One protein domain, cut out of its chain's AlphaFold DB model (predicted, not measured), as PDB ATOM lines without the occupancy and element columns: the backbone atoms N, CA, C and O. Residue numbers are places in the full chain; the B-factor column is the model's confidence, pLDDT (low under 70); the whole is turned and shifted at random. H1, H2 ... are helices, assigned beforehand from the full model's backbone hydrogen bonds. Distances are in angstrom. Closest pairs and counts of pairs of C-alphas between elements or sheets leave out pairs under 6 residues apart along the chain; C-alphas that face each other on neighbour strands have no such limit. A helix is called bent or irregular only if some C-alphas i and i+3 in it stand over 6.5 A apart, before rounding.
ATOM      1  N   ALA A  17      28.093  40.868 -40.479       96.06
ATOM      2  CA  ALA A  17      28.168  41.523 -41.785       96.06
ATOM      3  C   ALA A  17      29.113  42.734 -41.823       96.06
ATOM      4  O   ALA A  17      29.777  42.978 -42.832       96.06
ATOM      5  N   GLY A  18      29.205  43.478 -40.718       96.88
ATOM      6  CA  GLY A  18      30.118  44.611 -40.605       96.88
ATOM      7  C   GLY A  18      31.591  44.207 -40.712       96.88
ATOM      8  O   GLY A  18      32.366  44.899 -41.367       96.88
ATOM      9  N   GLU A  19      31.976  43.062 -40.154       97.31
ATOM     10  CA  GLU A  19      33.355  42.579 -40.220       97.31
ATOM     11  C   GLU A  19      33.744  42.210 -41.654       97.31
ATOM     12  O   GLU A  19      34.755  42.681 -42.187       97.31
ATOM     13  N   TYR A  20      32.893  41.428 -42.321       98.19
ATOM     14  CA  TYR A  20      33.127  41.022 -43.703       98.19
ATOM     15  C   TYR A  20      33.151  42.212 -44.660       98.19
ATOM     16  O   TYR A  20      34.000  42.258 -45.558       98.19
ATOM     17  N   MET A  21      32.261  43.186 -44.458       98.31
ATOM     18  CA  MET A  21      32.218  44.420 -45.239       98.31
ATOM     19  C   MET A  21      33.500  45.240 -45.069       98.31
ATOM     20  O   MET A  21      34.078  45.674 -46.064       98.31
ATOM     21  N   ALA A  22      33.979  45.423 -43.834       98.31
ATOM     22  CA  ALA A  22      35.197  46.185 -43.561       98.31
ATOM     23  C   ALA A  22      36.426  45.552 -44.239       98.31
ATOM     24  O   ALA A  22      37.183  46.250 -44.920       98.31
ATOM     25  N   MET A  23      36.583  44.226 -44.139       98.56
ATOM     26  CA  MET A  23      37.660  43.509 -44.834       98.56
ATOM     27  C   MET A  23      37.534  43.616 -46.359       98.56
ATOM     28  O   MET A  23      38.537  43.823 -47.038       98.56
ATOM     29  N   ALA A  24      36.320  43.518 -46.912       98.62
ATOM     30  CA  ALA A  24      36.101  43.607 -48.358       98.62
ATOM     31  C   ALA A  24      36.435  45.004 -48.903       98.62
ATOM     32  O   ALA A  24      37.065  45.109 -49.953       98.62
ATOM     33  N   LEU A  25      36.085  46.069 -48.171       98.19
ATOM     34  CA  LEU A  25      36.445  47.443 -48.530       98.19
ATOM     35  C   LEU A  25      37.967  47.623 -48.584       98.19
ATOM     36  O   LEU A  25      38.479  48.157 -49.568       98.19
ATOM     37  N   ASN A  26      38.698  47.118 -47.585       98.25
ATOM     38  CA  ASN A  26      40.162  47.168 -47.573       98.25
ATOM     39  C   ASN A  26      40.779  46.374 -48.730       98.25
ATOM     40  O   ASN A  26      41.587  46.914 -49.489       98.25
ATOM     41  N   LEU A  27      40.360  45.121 -48.912       98.62
ATOM     42  CA  LEU A  27      40.851  44.266 -49.996       98.62
ATOM     43  C   LEU A  27      40.560  44.878 -51.378       98.62
ATOM     44  O   LEU A  27      41.395  44.787 -52.277       98.62
ATOM     45  N   SER A  28      39.423  45.564 -51.543       98.44
ATOM     46  CA  SER A  28      39.062  46.251 -52.794       98.44
ATOM     47  C   SER A  28      39.966  47.438 -53.131       98.44
ATOM     48  O   SER A  28      40.080  47.803 -54.300       98.44
ATOM     49  N   ALA A  29      40.634  47.997 -52.118       97.94
ATOM     50  CA  ALA A  29      41.627  49.060 -52.221       97.94
ATOM     51  C   ALA A  29      43.071  48.518 -52.230       97.94
ATOM     52  O   ALA A  29      44.013  49.266 -51.958       97.94
ATOM     53  N   PHE A  30      43.244  47.216 -52.502       97.69
ATOM     54  CA  PHE A  30      44.531  46.511 -52.482       97.69
ATOM     55  C   PHE A  30      45.284  46.631 -51.142       97.69
ATOM     56  O   PHE A  30      46.510  46.547 -51.096       97.69
ATOM     57  N   GLN A  31      44.552  46.824 -50.041       98.06
ATOM     58  CA  GLN A  31      45.086  46.798 -48.680       98.06
ATOM     59  C   GLN A  31      44.977  45.383 -48.091       98.06
ATOM     60  O   GLN A  31      44.133  44.597 -48.535       98.06
ATOM     61  N   PRO A  32      45.799  45.025 -47.085       97.44
ATOM     62  CA  PRO A  32      45.626  43.758 -46.381       97.44
ATOM     63  C   PRO A  32      44.255  43.701 -45.681       97.44
ATOM     64  O   PRO A  32      43.674  44.749 -45.381       97.44
ATOM     65  N   PRO A  33      43.735  42.494 -45.380       97.69
ATOM     66  CA  PRO A  33      42.422  42.346 -44.749       97.69
ATOM     67  C   PRO A  33      42.371  42.917 -43.325       97.69
ATOM     68  O   PRO A  33      41.302  43.277 -42.846       97.69
ATOM     69  N   SER A  34      43.520  43.052 -42.664       98.12
ATOM     70  CA  SER A  34      43.626  43.755 -41.392       98.12
ATOM     71  C   SER A  34      43.416  45.249 -41.519       98.12
ATOM     72  O   SER A  34      43.649  45.834 -42.574       98.12
ATOM     73  N   LEU A  35      43.016  45.894 -40.430       98.38
ATOM     74  CA  LEU A  35      42.626  47.296 -40.404       98.38
ATOM     75  C   LEU A  35      43.608  48.094 -39.541       98.38
ATOM     76  O   LEU A  35      43.797  47.807 -38.358       98.38
ATOM     77  N   SER A  36      44.238  49.114 -40.121       97.88
ATOM     78  CA  SER A  36      44.894  50.172 -39.343       97.88
ATOM     79  C   SER A  36      43.850  51.089 -38.684       97.88
ATOM     80  O   SER A  36      42.696  51.100 -39.120       97.88
ATOM     81  N   PRO A  37      44.228  51.937 -37.708       97.12
ATOM     82  CA  PRO A  37      43.317  52.939 -37.145       97.12
ATOM     83  C   PRO A  37      42.657  53.839 -38.202       97.12
ATOM     84  O   PRO A  37      41.473  54.157 -38.103       97.12
ATOM     85  N   ALA A  38      43.398  54.200 -39.256       97.81
ATOM     86  CA  ALA A  38      42.862  54.976 -40.369       97.81
ATOM     87  C   ALA A  38      41.848  54.174 -41.201       97.81
ATOM     88  O   ALA A  38      40.865  54.737 -41.678       97.81
ATOM     89  N   ASP A  39      42.061  52.867 -41.374       98.06
ATOM     90  CA  ASP A  39      41.134  51.998 -42.108       98.06
ATOM     91  C   ASP A  39      39.827  51.805 -41.335       98.06
ATOM     92  O   ASP A  39      38.757  51.892 -41.932       98.06
ATOM     93  N   ILE A  40      39.906  51.637 -40.008       97.56
ATOM     94  CA  ILE A  40      38.733  51.595 -39.121       97.56
ATOM     95  C   ILE A  40      37.940  52.894 -39.257       97.56
ATOM     96  O   ILE A  40      36.742  52.849 -39.517       97.56
ATOM     97  N   ALA A  41      38.602  54.053 -39.162       97.19
ATOM     98  CA  ALA A  41      37.939  55.347 -39.296       97.19
ATOM     99  C   ALA A  41      37.235  55.507 -40.656       97.19
ATOM    100  O   ALA A  41      36.094  55.979 -40.705       97.19
ATOM    101  N   ARG A  42      37.871  55.068 -41.755       97.44
ATOM    102  CA  ARG A  42      37.246  55.064 -43.089       97.44
ATOM    103  C   ARG A  42      36.045  54.120 -43.153       97.44
ATOM    104  O   ARG A  42      34.985  54.549 -43.596       97.44
ATOM    105  N   ALA A  43      36.178  52.883 -42.674       97.06
ATOM    106  CA  ALA A  43      35.085  51.911 -42.652       97.06
ATOM    107  C   ALA A  43      33.898  52.414 -41.814       97.06
ATOM    108  O   ALA A  43      32.762  52.372 -42.278       97.06
ATOM    109  N   THR A  44      34.148  52.984 -40.631       96.88
ATOM    110  CA  THR A  44      33.115  53.598 -39.785       96.88
ATOM    111  C   THR A  44      32.425  54.770 -40.482       96.88
ATOM    112  O   THR A  44      31.202  54.889 -40.404       96.88
ATOM    113  N   ALA A  45      33.167  55.628 -41.190       96.62
ATOM    114  CA  ALA A  45      32.573  56.713 -41.969       96.62
ATOM    115  C   ALA A  45      31.678  56.173 -43.097       96.62
ATOM    116  O   ALA A  45      30.548  56.637 -43.258       96.62
ATOM    117  N   THR A  46      32.135  55.147 -43.822       96.06
ATOM    118  CA  THR A  46      31.323  54.449 -44.827       96.06
ATOM    119  C   THR A  46      30.073  53.834 -44.202       96.06
ATOM    120  O   THR A  46      28.988  54.010 -44.743       96.06
ATOM    121  N   PHE A  47      30.186  53.174 -43.049       96.88
ATOM    122  CA  PHE A  47      29.062  52.533 -42.357       96.88
ATOM    123  C   PHE A  47      27.997  53.536 -41.921       96.88
ATOM    124  O   PHE A  47      26.811  53.299 -42.124       96.88
ATOM    125  N   ARG A  48      28.412  54.697 -41.405       95.81
ATOM    126  CA  ARG A  48      27.490  55.801 -41.100       95.81
ATOM    127  C   ARG A  48      26.806  56.351 -42.350       95.81
ATOM    128  O   ARG A  48      25.638  56.711 -42.283       95.81
ATOM    129  N   ALA A  49      27.523  56.425 -43.472       94.94
ATOM    130  CA  ALA A  49      26.977  56.943 -44.724       94.94
ATOM    131  C   ALA A  49      25.974  55.982 -45.385       94.94
ATOM    132  O   ALA A  49      24.993  56.443 -45.965       94.94
ATOM    133  N   ILE A  50      26.211  54.667 -45.314       94.38
ATOM    134  CA  ILE A  50      25.291  53.662 -45.872       94.38
ATOM    135  C   ILE A  50      24.094  53.385 -44.948       94.38
ATOM    136  O   ILE A  50      23.007  53.108 -45.446       94.38
ATOM    137  N   GLY A  51      24.270  53.496 -43.626       93.31
ATOM    138  CA  GLY A  51      23.224  53.226 -42.639       93.31
ATOM    139  C   GLY A  51      22.825  51.746 -42.580       93.31
ATOM    140  O   GLY A  51      23.666  50.849 -42.680       93.31
ATOM    141  N   SER A  52      21.524  51.472 -42.437       90.94
ATOM    142  CA  SER A  52      20.963  50.111 -42.448       90.94
ATOM    143  C   SER A  52      21.494  49.189 -41.337       90.94
ATOM    144  O   SER A  52      21.582  47.972 -41.515       90.94
ATOM    145  N   GLY A  53      21.845  49.753 -40.181       92.38
ATOM    146  CA  GLY A  53      22.348  49.024 -39.020       92.38
ATOM    147  C   GLY A  53      23.860  48.805 -39.031       92.38
ATOM    148  O   GLY A  53      24.381  48.231 -38.075       92.38
ATOM    149  N   TYR A  54      24.581  49.239 -40.072       94.31
ATOM    150  CA  TYR A  54      26.049  49.206 -40.101       94.31
ATOM    151  C   TYR A  54      26.669  50.279 -39.194       94.31
ATOM    152  O   TYR A  54      27.773  50.098 -38.686       94.31
ATOM    153  N   GLU A  55      25.960  51.377 -38.943       91.56
ATOM    154  CA  GLU A  55      26.426  52.526 -38.162       91.56
ATOM    155  C   GLU A  55      26.735  52.215 -36.687       91.56
ATOM    156  O   GLU A  55      27.470  52.971 -36.053       91.56
ATOM    157  N   VAL A  56      26.215  51.100 -36.161       88.56
ATOM    158  CA  VAL A  56      26.408  50.652 -34.771       88.56
ATOM    159  C   VAL A  56      27.439  49.529 -34.618       88.56
ATOM    160  O   VAL A  56      27.597  49.002 -33.521       88.56
ATOM    161  N   VAL A  57      28.134  49.128 -35.688       88.62
ATOM    162  CA  VAL A  57      29.082  48.003 -35.629       88.62
ATOM    163  C   VAL A  57      30.342  48.393 -34.857       88.62
ATOM    164  O   VAL A  57      31.075  49.281 -35.310       88.62
ATOM    165  N   PRO A  58      30.668  47.701 -33.750       90.69
ATOM    166  CA  PRO A  58      31.972  47.837 -33.131       90.69
ATOM    167  C   PRO A  58      33.006  47.133 -34.012       90.69
ATOM    168  O   PRO A  58      32.981  45.917 -34.170       90.69
ATOM    169  N   LEU A  59      33.907  47.907 -34.614       93.94
ATOM    170  CA  LEU A  59      35.039  47.347 -35.353       93.94
ATOM    171  C   LEU A  59      36.295  47.230 -34.489       93.94
ATOM    172  O   LEU A  59      37.187  46.492 -34.873       93.94
ATOM    173  N   ASP A  60      36.406  47.944 -33.365       94.56
ATOM    174  CA  ASP A  60      37.607  47.917 -32.521       94.56
ATOM    175  C   ASP A  60      37.696  46.614 -31.713       94.56
ATOM    176  O   ASP A  60      36.831  46.314 -30.892       94.56
ATOM    177  N   MET A  61      38.761  45.853 -31.957       94.81
ATOM    178  CA  MET A  61      39.046  44.545 -31.373       94.81
ATOM    179  C   MET A  61      40.503  44.516 -30.884       94.81
ATOM    180  O   MET A  61      41.360  43.877 -31.502       94.81
ATOM    181  N   PRO A  62      40.828  45.183 -29.758       93.88
ATOM    182  CA  PRO A  62      42.209  45.303 -29.283       93.88
ATOM    183  C   PRO A  62      42.912  43.959 -29.058       93.88
ATOM    184  O   PRO A  62      44.121  43.860 -29.252       93.88
ATOM    185  N   ALA A  63      42.154  42.915 -28.703       94.25
ATOM    186  CA  ALA A  63      42.660  41.555 -28.509       94.25
ATOM    187  C   ALA A  63      43.205  40.899 -29.794       94.25
ATOM    188  O   ALA A  63      43.941  39.921 -29.710       94.25
ATOM    189  N   LEU A  64      42.860  41.430 -30.973       96.62
ATOM    190  CA  LEU A  64      43.289  40.935 -32.284       96.62
ATOM    191  C   LEU A  64      44.259  41.900 -32.977       96.62
ATOM    192  O   LEU A  64      44.374  41.908 -34.204       96.62
ATOM    193  N   ARG A  65      44.953  42.751 -32.212       97.31
ATOM    194  CA  ARG A  65      45.961  43.664 -32.752       97.31
ATOM    195  C   ARG A  65      47.303  42.952 -32.909       97.31
ATOM    196  O   ARG A  65      47.876  42.478 -31.932       97.31
ATOM    197  N   GLY A  66      47.806  42.903 -34.140       96.62
ATOM    198  CA  GLY A  66      49.125  42.357 -34.443       96.62
ATOM    199  C   GLY A  66      50.260  43.296 -34.025       96.62
ATOM    200  O   GLY A  66      50.045  44.467 -33.695       96.62
ATOM    201  N   ALA A  67      51.498  42.800 -34.096       95.06
ATOM    202  CA  ALA A  67      52.700  43.573 -33.755       95.06
ATOM    203  C   ALA A  67      52.915  44.819 -34.644       95.06
ATOM    204  O   ALA A  67      53.596  45.758 -34.244       95.06
ATOM    205  N   ASP A  68      52.311  44.845 -35.835       95.25
ATOM    206  CA  ASP A  68      52.317  45.979 -36.770       95.25
ATOM    207  C   ASP A  68      51.302  47.084 -36.406       95.25
ATOM    208  O   ASP A  68      51.155  48.063 -37.137       95.25
ATOM    209  N   GLY A  69      50.572  46.930 -35.295       96.31
ATOM    210  CA  GLY A  69      49.565  47.877 -34.821       96.31
ATOM    211  C   GLY A  69      48.235  47.831 -35.579       96.31
ATOM    212  O   GLY A  69      47.299  48.536 -35.191       96.31
ATOM    213  N   ARG A  70      48.114  47.005 -36.627       97.81
ATOM    214  CA  ARG A  70      46.853  46.763 -37.343       97.81
ATOM    215  C   ARG A  70      46.091  45.638 -36.650       97.81
ATOM    216  O   ARG A  70      46.695  44.669 -36.191       97.81
ATOM    217  N   GLN A  71      44.768  45.719 -36.625       97.31
ATOM    218  CA  GLN A  71      43.932  44.666 -36.051       97.31
ATOM    219  C   GLN A  71      43.346  43.745 -37.116       97.31
ATOM    220  O   GLN A  71      43.007  44.187 -38.215       97.31
ATOM    221  N   ASP A  72      43.198  42.476 -36.775       97.81
ATOM    222  CA  ASP A  72      42.315  41.556 -37.478       97.81
ATOM    223  C   ASP A  72      40.904  41.598 -36.889       97.81
ATOM    224  O   ASP A  72      40.653  42.208 -35.849       97.81
ATOM    225  N   LEU A  73      39.981  40.939 -37.580       96.88
ATOM    226  CA  LEU A  73      38.620  40.718 -37.117       96.88
ATOM    227  C   LEU A  73      38.422  39.226 -36.795       96.88
ATOM    228  O   LEU A  73      39.155  38.392 -37.342       96.88
ATOM    229  N   PRO A  74      37.467  38.876 -35.911       95.06
ATOM    230  CA  PRO A  74      37.174  37.485 -35.563       95.06
ATOM    231  C   PRO A  74      36.881  36.586 -36.772       95.06
ATOM    232  O   PRO A  74      37.216  35.400 -36.752       95.06
ATOM    233  N   HIS A  75      36.275  37.128 -37.830       95.50
ATOM    234  CA  HIS A  75      35.916  36.357 -39.018       95.50
ATOM    235  C   HIS A  75      37.009  36.304 -40.099       95.50
ATOM    236  O   HIS A  75      37.831  37.204 -40.266       95.50
ATOM    237  N   PHE A  76      36.994  35.214 -40.871       97.06
ATOM    238  CA  PHE A  76      38.017  34.888 -41.864       97.06
ATOM    239  C   PHE A  76      37.857  35.714 -43.144       97.06
ATOM    240  O   PHE A  76      36.775  35.803 -43.728       97.06
ATOM    241  N   TRP A  77      38.965  36.268 -43.636       98.12
ATOM    242  CA  TRP A  77      38.968  37.246 -44.728       98.12
ATOM    243  C   TRP A  77      38.657  36.682 -46.124       98.12
ATOM    244  O   TRP A  77      38.351  37.447 -47.040       98.12
ATOM    245  N   LEU A  78      38.722  35.361 -46.326       98.25
ATOM    246  CA  LEU A  78      38.572  34.763 -47.659       98.25
ATOM    247  C   LEU A  78      37.177  35.005 -48.266       98.25
ATOM    248  O   LEU A  78      37.068  35.251 -49.466       98.25
ATOM    249  N   TYR A  79      36.114  35.009 -47.453       98.56
ATOM    250  CA  TYR A  79      34.770  35.348 -47.938       98.56
ATOM    251  C   TYR A  79      34.704  36.787 -48.466       98.56
ATOM    252  O   TYR A  79      34.183  37.031 -49.554       98.56
ATOM    253  N   SER A  80      35.298  37.730 -47.733       98.62
ATOM    254  CA  SER A  80      35.400  39.129 -48.149       98.62
ATOM    255  C   SER A  80      36.181  39.292 -49.450       98.62
ATOM    256  O   SER A  80      35.804  40.118 -50.277       98.62
ATOM    257  N   LEU A  81      37.217  38.473 -49.673       98.62
ATOM    258  CA  LEU A  81      37.953  38.470 -50.938       98.62
ATOM    259  C   LEU A  81      37.060  38.065 -52.121       98.62
ATOM    260  O   LEU A  81      37.135  38.698 -53.174       98.62
ATOM    261  N   PHE A  82      36.183  37.069 -51.962       98.62
ATOM    262  CA  PHE A  82      35.244  36.683 -53.026       98.62
ATOM    263  C   PHE A  82      34.285  37.813 -53.414       98.62
ATOM    264  O   PHE A  82      33.867  37.880 -54.569       98.62
ATOM    265  N   ALA A  83      33.958  38.713 -52.483       98.69
ATOM    266  CA  ALA A  83      33.078  39.850 -52.736       98.69
ATOM    267  C   ALA A  83      33.750  40.999 -53.504       98.69
ATOM    268  O   ALA A  83      33.036  41.793 -54.114       98.69
ATOM    269  N   VAL A  84      35.086  41.089 -53.533       98.69
ATOM    270  CA  VAL A  84      35.815  42.233 -54.118       98.69
ATOM    271  C   VAL A  84      35.443  42.518 -55.583       98.69
ATOM    272  O   VAL A  84      35.113  43.669 -55.875       98.69
ATOM    273  N   PRO A  85      35.408  41.535 -56.509       98.50
ATOM    274  CA  PRO A  85      35.052  41.822 -57.900       98.50
ATOM    275  C   PRO A  85      33.628  42.376 -58.045       98.50
ATOM    276  O   PRO A  85      33.398  43.331 -58.786       98.50
ATOM    277  N   ALA A  86      32.671  41.816 -57.300       98.31
ATOM    278  CA  ALA A  86      31.294  42.300 -57.293       98.31
ATOM    279  C   ALA A  86      31.179  43.679 -56.620       98.31
ATOM    280  O   ALA A  86      30.363  44.501 -57.034       98.31
ATOM    281  N   LEU A  87      32.024  43.965 -55.626       98.19
ATOM    282  CA  LEU A  87      32.071  45.250 -54.936       98.19
ATOM    283  C   LEU A  87      32.530  46.379 -55.863       98.19
ATOM    284  O   LEU A  87      31.943  47.459 -55.820       98.19
ATOM    285  N   TRP A  88      33.503  46.141 -56.746       98.31
ATOM    286  CA  TRP A  88      33.890  47.119 -57.775       98.31
ATOM    287  C   TRP A  88      32.726  47.456 -58.716       98.31
ATOM    288  O   TRP A  88      32.470  48.627 -58.987       98.31
ATOM    289  N   ILE A  89      31.962  46.449 -59.148       97.94
ATOM    290  CA  ILE A  89      30.788  46.650 -60.013       97.94
ATOM    291  C   ILE A  89      29.713  47.461 -59.275       97.94
ATOM    292  O   ILE A  89      29.269  48.499 -59.761       97.94
ATOM    293  N   VAL A  90      29.333  47.028 -58.071       96.81
ATOM    294  CA  VAL A  90      28.278  47.657 -57.255       96.81
ATOM    295  C   VAL A  90      28.643  49.093 -56.867       96.81
ATOM    296  O   VAL A  90      27.795  49.982 -56.946       96.81
ATOM    297  N   SER A  91      29.904  49.348 -56.506       95.38
ATOM    298  CA  SER A  91      30.383  50.698 -56.179       95.38
ATOM    299  C   SER A  91      30.404  51.622 -57.396       95.38
ATOM    300  O   SER A  91      29.957  52.761 -57.279       95.38
ATOM    301  N   SER A  92      30.819  51.134 -58.574       96.88
ATOM    302  CA  SER A  92      30.772  51.919 -59.818       96.88
ATOM    303  C   SER A  92      29.346  52.321 -60.221       96.88
ATOM    304  O   SER A  92      29.144  53.386 -60.799       96.88
ATOM    305  N   ALA A  93      28.348  51.512 -59.851       95.94
ATOM    306  CA  ALA A  93      26.930  51.787 -60.074       95.94
ATOM    307  C   ALA A  93      26.281  52.651 -58.970       95.94
ATOM    308  O   ALA A  93      25.094  52.970 -59.054       95.94
ATOM    309  N   GLY A  94      27.020  53.017 -57.913       94.94
ATOM    310  CA  GLY A  94      26.492  53.772 -56.770       94.94
ATOM    311  C   GLY A  94      25.478  52.999 -55.912       94.94
ATOM    312  O   GLY A  94      24.677  53.609 -55.196       94.94
ATOM    313  N   TRP A  95      25.484  51.667 -56.000       95.12
ATOM    314  CA  TRP A  95      24.591  50.778 -55.254       95.12
ATOM    315  C   TRP A  95      25.140  50.462 -53.860       95.12
ATOM    316  O   TRP A  95      26.327  50.637 -53.576       95.12
ATOM    317  N   HIS A  96      24.273  49.972 -52.971       95.25
ATOM    318  CA  HIS A  96      24.690  49.580 -51.627       95.25
ATOM    319  C   HIS A  96      25.676  48.388 -51.686       95.25
ATOM    320  O   HIS A  96      25.349  47.363 -52.292       95.25
ATOM    321  N   PRO A  97      26.843  48.440 -51.010       96.25
ATOM    322  CA  PRO A  97      27.903  47.431 -51.143       96.25
ATOM    323  C   PRO A  97      27.479  46.006 -50.742       96.25
ATOM    324  O   PRO A  97      28.011  45.031 -51.262       96.25
ATOM    325  N   ASN A  98      26.473  45.862 -49.873       96.12
ATOM    326  CA  ASN A  98      25.882  44.566 -49.499       96.12
ATOM    327  C   ASN A  98      25.416  43.722 -50.706       96.12
ATOM    328  O   ASN A  98      25.483  42.497 -50.648       96.12
ATOM    329  N   HIS A  99      25.022  44.348 -51.823       96.56
ATOM    330  CA  HIS A  99      24.651  43.618 -53.041       96.56
ATOM    331  C   HIS A  99      25.816  42.818 -53.645       96.56
ATOM    332  O   HIS A  99      25.578  41.818 -54.320       96.56
ATOM    333  N   ALA A 100      27.069  43.200 -53.371       97.88
ATOM    334  CA  ALA A 100      28.235  42.423 -53.786       97.88
ATOM    335  C   ALA A 100      28.248  41.040 -53.119       97.88
ATOM    336  O   ALA A 100      28.466  40.026 -53.780       97.88
ATOM    337  N   PHE A 101      27.932  40.994 -51.824       98.06
ATOM    338  CA  PHE A 101      27.824  39.752 -51.063       98.06
ATOM    339  C   PHE A 101      26.624  38.916 -51.509       98.06
ATOM    340  O   PHE A 101      26.761  37.708 -51.691       98.06
ATOM    341  N   THR A 102      25.479  39.553 -51.780       97.38
ATOM    342  CA  THR A 102      24.312  38.878 -52.372       97.38
ATOM    343  C   THR A 102      24.675  38.192 -53.692       97.38
ATOM    344  O   THR A 102      24.368  37.018 -53.881       97.38
TER     345      THR A 102
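Overview. This is residues 17 to 102 of the 462 residues of an uncharacterized protein of Acidobacteria bacterium (UniProt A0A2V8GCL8). The longest helix, H3, and a second helix, H2, pack on H1, which lies between them in the middle, each set at a large angle to it. The short last helix, H4, folds back on H3, and a long link without a named element leads from H2 to H3, reaching one far end of the domain at Ala 67. The printed part has 86 residues, with four named helices in the order H1, H2, H3, H4 and no named strand; the class is all helix. The whole is compact, with a radius of gyration of the C-alphas of 12.1 A, and elongated, with spans of 37 by 24 by 19 A.

Along the chain. H3, residues 78 to 92, is 22.4 A long from first to last C-alpha; it is irregular, with C-alphas 82 and 85 7.1 A apart. H1, residues 17 to 28, measures 16.2 A and begins at C-alpha 17 (28.168, 41.523, -41.785). H2, residues 37 to 50, measures 20.0 A. H4, residues 98 to 102, measures 6.6 A and ends at C-alpha 102 (24.312, 38.878, -52.372).

Arrangement. H3 touches H1, with the C-alphas of Ala 24 and Ser 80 closest at 4.5 A; at 71 degrees their lines are only just about perpendicular. H3 also touches H4, where the closest C-alphas, of Ala 86 and Ala 100, are 4.7 A apart. H1 touches H2 with residues 22 to 26 alone, and H2 touches H1 with residues 39 to 43 alone; the closest C-alphas, of Ala 22 and Ala 43, are 5.8 A apart. H1 and H2 run opposite ways at a steep tilt of 64 degrees. H1 and H4 are close but not clearly touching, with the C-alphas of Met 21 and Asn 98 closest at 7.6 A. H2 is apart from H3 and H4. Every O i to N i+4 pair is within hydrogen-bond range in H1, H2 and H4, and 9 of 11 are in H3.

Size, cuts and confidence. The two C-alphas farthest apart, those of Ala 67 and Ala 93, are 37.7 A apart. The link from H2 to H3, residues 51 to 77, is long; that from H1 to H2 is short and that from H3 to H4 tight. The printed part has no cut, its mean pLDDT is 96.5, and no printed residue is under 70.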